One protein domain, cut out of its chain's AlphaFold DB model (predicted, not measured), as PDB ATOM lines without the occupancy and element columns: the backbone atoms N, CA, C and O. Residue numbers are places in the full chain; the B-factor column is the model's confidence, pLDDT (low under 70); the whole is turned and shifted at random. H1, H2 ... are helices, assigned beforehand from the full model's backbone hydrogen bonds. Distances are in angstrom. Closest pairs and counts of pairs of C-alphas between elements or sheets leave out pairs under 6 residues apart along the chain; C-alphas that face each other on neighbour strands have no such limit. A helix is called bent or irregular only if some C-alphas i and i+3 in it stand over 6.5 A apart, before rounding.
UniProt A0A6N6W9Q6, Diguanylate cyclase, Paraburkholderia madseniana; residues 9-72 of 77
ATOM      1  N   ALA A   9     207.294 124.468 137.438       90.81
ATOM      2  CA  ALA A   9     207.574 123.820 138.718       90.81
ATOM      3  C   ALA A   9     208.115 122.392 138.528       90.81
ATOM      4  O   ALA A   9     209.183 122.060 139.050       90.81
ATOM      5  N   GLY A  10     207.438 121.571 137.721       92.19
ATOM      6  CA  GLY A  10     207.895 120.224 137.388       92.19
ATOM      7  C   GLY A  10     209.229 120.231 136.636       92.19
ATOM      8  O   GLY A  10     210.120 119.430 136.934       92.19
ATOM      9  N   GLY A  11     209.413 121.186 135.720       93.00
ATOM     10  CA  GLY A  11     210.665 121.365 134.992       93.00
ATOM     11  C   GLY A  11     211.836 121.731 135.909       93.00
ATOM     12  O   GLY A  11     212.926 121.180 135.752       93.00
ATOM     13  N   ARG A  12     211.612 122.584 136.918       92.19
ATOM     14  CA  ARG A  12     212.623 122.961 137.922       92.19
ATOM     15  C   ARG A  12     213.050 121.777 138.774       92.19
ATOM     16  O   ARG A  12     214.247 121.572 138.944       92.19
ATOM     17  N   VAL A  13     212.104 120.970 139.255       95.06
ATOM     18  CA  VAL A  13     212.422 119.753 140.025       95.06
ATOM     19  C   VAL A  13     213.283 118.806 139.192       95.06
ATOM     20  O   VAL A  13     214.272 118.255 139.675       95.06
ATOM     21  N   PHE A  14     212.931 118.619 137.920       94.69
ATOM     22  CA  PHE A  14     213.716 117.786 137.022       94.69
ATOM     23  C   PHE A  14     215.125 118.356 136.776       94.69
ATOM     24  O   PHE A  14     216.109 117.616 136.838       94.69
ATOM     25  N   ALA A  15     215.235 119.665 136.537       93.81
ATOM     26  CA  ALA A  15     216.506 120.346 136.322       93.81
ATOM     27  C   ALA A  15     217.424 120.276 137.555       93.81
ATOM     28  O   ALA A  15     218.609 119.976 137.404       93.81
ATOM     29  N   GLU A  16     216.891 120.467 138.766       94.94
ATOM     30  CA  GLU A  16     217.681 120.370 140.003       94.94
ATOM     31  C   GLU A  16     218.236 118.960 140.200       94.94
ATOM     32  O   GLU A  16     219.428 118.791 140.449       94.94
ATOM     33  N   ARG A  17     217.425 117.927 139.941       96.19
ATOM     34  CA  ARG A  17     217.894 116.533 139.999       96.19
ATOM     35  C   ARG A  17     219.056 116.264 139.044       96.19
ATOM     36  O   ARG A  17     219.929 115.458 139.361       96.19
ATOM     37  N   ILE A  18     219.071 116.887 137.864       95.12
ATOM     38  CA  ILE A  18     220.206 116.781 136.937       95.12
ATOM     39  C   ILE A  18     221.423 117.526 137.487       95.12
ATOM     40  O   ILE A  18     222.520 116.964 137.486       95.12
ATOM     41  N   ARG A  19     221.241 118.768 137.951       95.25
ATOM     42  CA  ARG A  19     222.320 119.599 138.499       95.25
ATOM     43  C   ARG A  19     223.030 118.885 139.650       95.25
ATOM     44  O   ARG A  19     224.246 118.718 139.595       95.25
ATOM     45  N   GLU A  20     222.264 118.386 140.618       95.19
ATOM     46  CA  GLU A  20     222.767 117.632 141.770       95.19
ATOM     47  C   GLU A  20     223.490 116.354 141.347       95.19
ATOM     48  O   GLU A  20     224.569 116.056 141.855       95.19
ATOM     49  N   LYS A  21     222.939 115.590 140.394       96.25
ATOM     50  CA  LYS A  21     223.598 114.372 139.901       96.25
ATOM     51  C   LYS A  21     224.973 114.661 139.314       96.25
ATOM     52  O   LYS A  21     225.893 113.909 139.602       96.25
ATOM     53  N   ILE A  22     225.116 115.720 138.514       94.75
ATOM     54  CA  ILE A  22     226.407 116.088 137.919       94.75
ATOM     55  C   ILE A  22     227.386 116.596 138.976       94.75
ATOM     56  O   ILE A  22     228.539 116.172 138.980       94.75
ATOM     57  N   GLU A  23     226.933 117.445 139.897       93.88
ATOM     58  CA  GLU A  23     227.767 117.933 141.000       93.88
ATOM     59  C   GLU A  23     228.285 116.774 141.873       93.88
ATOM     60  O   GLU A  23     229.469 116.720 142.215       93.88
ATOM     61  N   ASN A  24     227.436 115.776 142.133       96.06
ATOM     62  CA  ASN A  24     227.776 114.581 142.908       96.06
ATOM     63  C   ASN A  24     228.759 113.629 142.212       96.06
ATOM     64  O   ASN A  24     229.360 112.795 142.888       96.06
ATOM     65  N   LEU A  25     228.984 113.753 140.898       96.25
ATOM     66  CA  LEU A  25     230.067 113.018 140.230       96.25
ATOM     67  C   LEU A  25     231.451 113.529 140.646       96.25
ATOM     68  O   LEU A  25     232.443 112.845 140.408       96.25
ATOM     69  N   ARG A  26     231.525 114.730 141.241       93.06
ATOM     70  CA  ARG A  26     232.761 115.374 141.711       93.06
ATOM     71  C   ARG A  26     233.875 115.356 140.662       93.06
ATOM     72  O   ARG A  26     235.045 115.167 140.988       93.06
ATOM     73  N   LEU A  27     233.505 115.582 139.403       95.50
ATOM     74  CA  LEU A  27     234.453 115.644 138.295       95.50
ATOM     75  C   LEU A  27     235.340 116.888 138.452       95.50
ATOM     76  O   LEU A  27     234.796 117.997 138.467       95.50
ATOM     77  N   PRO A  28     236.674 116.739 138.559       95.12
ATOM     78  CA  PRO A  28     237.573 117.873 138.718       95.12
ATOM     79  C   PRO A  28     237.492 118.832 137.533       95.12
ATOM     80  O   PRO A  28     237.562 118.424 136.375       95.12
ATOM     81  N   HIS A  29     237.389 120.124 137.826       93.00
ATOM     82  CA  HIS A  29     237.498 121.176 136.825       93.00
ATOM     83  C   HIS A  29     238.214 122.371 137.449       93.00
ATOM     84  O   HIS A  29     237.602 123.275 138.012       93.00
ATOM     85  N   THR A  30     239.541 122.348 137.360       90.06
ATOM     86  CA  THR A  30     240.454 123.279 138.042       90.06
ATOM     87  C   THR A  30     240.277 124.741 137.639       90.06
ATOM     88  O   THR A  30     240.597 125.626 138.423       90.06
ATOM     89  N   PHE A  31     239.733 125.009 136.451       87.56
ATOM     90  CA  PHE A  31     239.447 126.365 135.970       87.56
ATOM     91  C   PHE A  31     238.031 126.856 136.316       87.56
ATOM     92  O   PHE A  31     237.687 128.002 136.028       87.56
ATOM     93  N   SER A  32     237.187 126.011 136.920       87.81
ATOM     94  CA  SER A  32     235.883 126.434 137.441       87.81
ATOM     95  C   SER A  32     236.037 127.079 138.817       87.81
ATOM     96  O   SER A  32     236.791 126.567 139.643       87.81
ATOM     97  N   PRO A  33     235.252 128.128 139.126       85.94
ATOM     98  CA  PRO A  33     235.220 128.718 140.465       85.94
ATOM     99  C   PRO A  33     234.752 127.735 141.553       85.94
ATOM    100  O   PRO A  33     234.977 127.982 142.731       85.94
ATOM    101  N   PHE A  34     234.122 126.619 141.176       87.69
ATOM    102  CA  PHE A  34     233.670 125.573 142.098       87.69
ATOM    103  C   PHE A  34     234.669 124.412 142.234       87.69
ATOM    104  O   PHE A  34     234.383 123.445 142.933       87.69
ATOM    105  N   GLY A  35     235.796 124.438 141.508       91.50
ATOM    106  CA  GLY A  35     236.780 123.343 141.454       91.50
ATOM    107  C   GLY A  35     236.273 122.045 140.808       91.50
ATOM    108  O   GLY A  35     237.037 121.098 140.610       91.50
ATOM    109  N   LEU A  36     234.988 122.003 140.452       95.25
ATOM    110  CA  LEU A  36     234.273 120.858 139.910       95.25
ATOM    111  C   LEU A  36     233.433 121.275 138.698       95.25
ATOM    112  O   LEU A  36     233.110 122.460 138.503       95.25
ATOM    113  N   VAL A  37     233.070 120.284 137.886       94.25
ATOM    114  CA  VAL A  37     232.049 120.432 136.845       94.25
ATOM    115  C   VAL A  37     230.685 120.633 137.509       94.25
ATOM    116  O   VAL A  37     230.282 119.862 138.373       94.25
ATOM    117  N   THR A  38     229.967 121.671 137.085       93.44
ATOM    118  CA  THR A  38     228.621 122.019 137.562       93.44
ATOM    119  C   THR A  38     227.743 122.410 136.376       93.44
ATOM    120  O   THR A  38     228.254 122.705 135.291       93.44
ATOM    121  N   LEU A  39     226.423 122.428 136.568       91.00
ATOM    122  CA  LEU A  39     225.471 122.848 135.539       91.00
ATOM    123  C   LEU A  39     224.693 124.088 135.965       91.00
ATOM    124  O   LEU A  39     224.384 124.292 137.132       91.00
ATOM    125  N   SER A  40     224.355 124.932 134.993       88.56
ATOM    126  CA  SER A  40     223.354 125.988 135.158       88.56
ATOM    127  C   SER A  40     222.264 125.760 134.130       88.56
ATOM    128  O   SER A  40     222.576 125.614 132.948       88.56
ATOM    129  N   ILE A  41     221.021 125.676 134.586       88.81
ATOM    130  CA  ILE A  41     219.883 125.266 133.762       88.81
ATOM    131  C   ILE A  41     218.793 126.323 133.902       88.81
ATOM    132  O   ILE A  41     218.488 126.746 135.011       88.81
ATOM    133  N   GLU A  42     218.215 126.742 132.785       86.62
ATOM    134  CA  GLU A  42     217.000 127.551 132.786       86.62
ATOM    135  C   GLU A  42     215.804 126.675 132.418       86.62
ATOM    136  O   GLU A  42     215.913 125.796 131.555       86.62
ATOM    137  N   VAL A  43     214.675 126.901 133.081       86.69
ATOM    138  CA  VAL A  43     213.415 126.216 132.823       86.69
ATOM    139  C   VAL A  43     212.383 127.227 132.345       86.69
ATOM    140  O   VAL A  43     211.837 128.001 133.125       86.69
ATOM    141  N   ALA A  44     212.047 127.134 131.064       85.50
ATOM    142  CA  ALA A  44     210.909 127.820 130.474       85.50
ATOM    143  C   ALA A  44     209.789 126.811 130.191       85.50
ATOM    144  O   ALA A  44     210.041 125.700 129.718       85.50
ATOM    145  N   ALA A  45     208.546 127.207 130.458       84.56
ATOM    146  CA  ALA A  45     207.362 126.464 130.049       84.56
ATOM    147  C   ALA A  45     206.378 127.422 129.383       84.56
ATOM    148  O   ALA A  45     206.225 128.566 129.811       84.56
ATOM    149  N   GLN A  46     205.698 126.941 128.348       82.44
ATOM    150  CA  GLN A  46     204.667 127.695 127.651       82.44
ATOM    151  C   GLN A  46     203.539 126.758 127.262       82.44
ATOM    152  O   GLN A  46     203.773 125.654 126.770       82.44
ATOM    153  N   GLN A  47     202.313 127.217 127.494       79.94
ATOM    154  CA  GLN A  47     201.120 126.559 126.998       79.94
ATOM    155  C   GLN A  47     200.855 127.071 125.576       79.94
ATOM    156  O   GLN A  47     200.651 128.276 125.413       79.94
ATOM    157  N   PRO A  48     200.895 126.208 124.546       71.81
ATOM    158  CA  PRO A  48     200.631 126.637 123.182       71.81
ATOM    159  C   PRO A  48     199.180 127.103 123.038       71.81
ATOM    160  O   PRO A  48     198.251 126.389 123.413       71.81
ATOM    161  N   THR A  49     199.002 128.290 122.479       76.88
ATOM    162  CA  THR A  49     197.742 128.795 121.920       76.88
ATOM    163  C   THR A  49     197.782 128.691 120.394       76.88
ATOM    164  O   THR A  49     198.861 128.547 119.817       76.88
ATOM    165  N   ASP A  50     196.641 128.847 119.716       73.50
ATOM    166  CA  ASP A  50     196.562 128.816 118.241       73.50
ATOM    167  C   ASP A  50     197.435 129.880 117.543       73.50
ATOM    168  O   ASP A  50     197.743 129.775 116.358       73.50
ATOM    169  N   THR A  51     197.871 130.903 118.281       75.31
ATOM    170  CA  THR A  51     198.763 131.971 117.809       75.31
ATOM    171  C   THR A  51     200.230 131.769 118.198       75.31
ATOM    172  O   THR A  51     201.076 132.564 117.792       75.31
ATOM    173  N   THR A  52     200.554 130.729 118.975       68.38
ATOM    174  CA  THR A  52     201.908 130.510 119.499       68.38
ATOM    175  C   THR A  52     202.847 130.031 118.399       68.38
ATOM    176  O   THR A  52     202.665 128.957 117.822       68.38
ATOM    177  N   LYS A  53     203.909 130.798 118.137       71.50
ATOM    178  CA  LYS A  53     204.972 130.380 117.219       71.50
ATOM    179  C   LYS A  53     205.975 129.494 117.965       71.50
ATOM    180  O   LYS A  53     206.480 129.914 119.004       71.50
ATOM    181  N   PRO A  54     206.360 128.319 117.429       65.12
ATOM    182  CA  PRO A  54     207.312 127.417 118.089       65.12
ATOM    183  C   PRO A  54     208.658 128.057 118.467       65.12
ATOM    184  O   PRO A  54     209.311 127.608 119.405       65.12
ATOM    185  N   LEU A  55     209.075 129.100 117.739       65.19
ATOM    186  CA  LEU A  55     210.349 129.789 117.950       65.19
ATOM    187  C   LEU A  55     210.366 130.672 119.212       65.19
ATOM    188  O   LEU A  55     211.419 130.826 119.824       65.19
ATOM    189  N   GLU A  56     209.215 131.196 119.647       65.44
ATOM    190  CA  GLU A  56     209.138 132.140 120.777       65.44
ATOM    191  C   GLU A  56     209.558 131.499 122.107       65.44
ATOM    192  O   GLU A  56     210.214 132.137 122.936       65.44
ATOM    193  N   LEU A  57     209.257 130.211 122.297       63.09
ATOM    194  CA  LEU A  57     209.640 129.478 123.503       63.09
ATOM    195  C   LEU A  57     211.158 129.261 123.585       63.09
ATOM    196  O   LEU A  57     211.747 129.359 124.660       63.09
ATOM    197  N   VAL A  58     211.795 128.992 122.443       65.69
ATOM    198  CA  VAL A  58     213.245 128.767 122.363       65.69
ATOM    199  C   VAL A  58     213.999 130.076 122.601       65.69
ATOM    200  O   VAL A  58     214.925 130.112 123.405       65.69
ATOM    201  N   GLU A  59     213.560 131.172 121.981       66.75
ATOM    202  CA  GLU A  59     214.179 132.496 122.149       66.75
ATOM    203  C   GLU A  59     214.030 133.060 123.569       66.75
ATOM    204  O   GLU A  59     214.868 133.839 124.040       66.75
ATOM    205  N   THR A  60     212.954 132.692 124.267       64.38
ATOM    206  CA  THR A  60     212.753 133.074 125.670       64.38
ATOM    207  C   THR A  60     213.682 132.277 126.589       64.38
ATOM    208  O   THR A  60     214.361 132.880 127.421       64.38
ATOM    209  N   GLY A  61     213.795 130.962 126.366       60.81
ATOM    210  CA  GLY A  61     214.659 130.068 127.147       60.81
ATOM    211  C   GLY A  61     216.167 130.200 126.886       60.81
ATOM    212  O   GLY A  61     216.970 129.648 127.630       60.81
ATOM    213  N   ASP A  62     216.595 130.913 125.841       65.06
ATOM    214  CA  ASP A  62     218.014 131.255 125.656       65.06
ATOM    215  C   ASP A  62     218.396 132.533 126.425       65.06
ATOM    216  O   ASP A  62     219.516 132.672 126.937       65.06
ATOM    217  N   ARG A  63     217.457 133.482 126.553       63.72
ATOM    218  CA  ARG A  63     217.707 134.767 127.224       63.72
ATOM    219  C   ARG A  63     217.849 134.627 128.731       63.72
ATOM    220  O   ARG A  63     218.759 135.239 129.303       63.72
ATOM    221  N   ALA A  64     217.008 133.842 129.393       62.12
ATOM    222  CA  ALA A  64     217.131 133.685 130.837       62.12
ATOM    223  C   ALA A  64     218.253 132.691 131.236       62.12
ATOM    224  O   ALA A  64     218.823 132.825 132.321       62.12
ATOM    225  N   LEU A  65     218.734 131.843 130.318       60.81
ATOM    226  CA  LEU A  65     219.908 130.989 130.477       60.81
ATOM    227  C   LEU A  65     221.166 131.849 130.487       60.81
ATOM    228  O   LEU A  65     222.083 131.637 131.288       60.81
ATOM    229  N   TYR A  66     221.191 132.876 129.636       65.31
ATOM    230  CA  TYR A  66     222.236 133.888 129.658       65.31
ATOM    231  C   TYR A  66     222.230 134.685 130.976       65.31
ATOM    232  O   TYR A  66     223.293 134.943 131.550       65.31
ATOM    233  N   ALA A  67     221.049 135.010 131.513       60.66
ATOM    234  CA  ALA A  67     220.914 135.679 132.808       60.66
ATOM    235  C   ALA A  67     221.373 134.795 133.987       60.66
ATOM    236  O   ALA A  67     222.118 135.260 134.852       60.66
ATOM    237  N   ALA A  68     221.025 133.503 133.992       58.53
ATOM    238  CA  ALA A  68     221.447 132.549 135.020       58.53
ATOM    239  C   ALA A  68     222.975 132.372 135.069       58.53
ATOM    240  O   ALA A  68     223.566 132.297 136.150       58.53
ATOM    241  N   LYS A  69     223.643 132.385 133.905       63.69
ATOM    242  CA  LYS A  69     225.113 132.354 133.815       63.69
ATOM    243  C   LYS A  69     225.773 133.606 134.404       63.69
ATOM    244  O   LYS A  69     226.858 133.488 134.972       63.69
ATOM    245  N   LYS A  70     225.142 134.782 134.295       67.12
ATOM    246  CA  LYS A  70     225.656 136.039 134.874       67.12
ATOM    247  C   LYS A  70     225.448 136.142 136.386       67.12
ATOM    248  O   LYS A  70     226.257 136.769 137.057       67.12
ATOM    249  N   ALA A  71     224.410 135.512 136.924       62.31
ATOM    250  CA  ALA A  71     223.991 135.678 138.314       62.31
ATOM    251  C   ALA A  71     224.514 134.592 139.285       62.31
ATOM    252  O   ALA A  71     223.908 134.372 140.332       62.31
ATOM    253  N   GLY A  72     225.616 133.905 138.949       72.88
ATOM    254  CA  GLY A  72     226.353 133.057 139.904       72.88
ATOM    255  C   GLY A  72     226.750 131.654 139.434       72.88
ATOM    256  O   GLY A  72     227.570 131.033 140.100       72.88
TER     257      GLY A  72
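This is residues 9 to 72 of the 77 residues of the protein "Diguanylate cyclase" of Paraburkholderia madseniana (UniProt A0A6N6W9Q6). Two helices are held apart while the long link that joins them runs back through the space between, like a flattened S: H1 goes out, the link turns in a small loop at residues 29 to 36, comes back nearly straight to Asp 50, and H2 goes out again. The printed part has 64 residues, with two named helices, H1 then H2, and no named strand; the class is all helix. It is loose, with a radius of gyration of the C-alphas of 14.9 A. Its outline is a rod spanning 48 by 22 by 15 A.

Find C-alpha 9 at (207.574, 123.820, 138.718); from there H1, residues 9 to 24, runs 22.6 A to C-alpha 24. Go on through residues 25 to 53, a stretch of 29 residues with no named element, in which C-alpha 50 is at (196.562, 128.816, 118.241). H2, residues 54 to 70, then runs 26.3 A and ends at C-alpha 70, at (225.656, 136.039, 134.874). H2 is neither bent nor irregular, but only just: C-alphas 54 and 57 are 6.2 A apart.

Compare the two helices and you will find H1 and H2 apart, with no C-alpha of the one within 8 A of the other. In the backbone of H1, every O i to N i+4 pair is within hydrogen-bond range; in H2, 10 of 13 are.

The C-alphas of Thr 30 and Asp 50 are the two farthest apart, at 48.5 A. The link from H1 to H2, 29 residues, is long, and the printed part has no cut. Look at the B-factor column for the model's confidence: its mean is 94 in H1 and 64 in H2, and residue 52 and residues 54 to 71 are under 70.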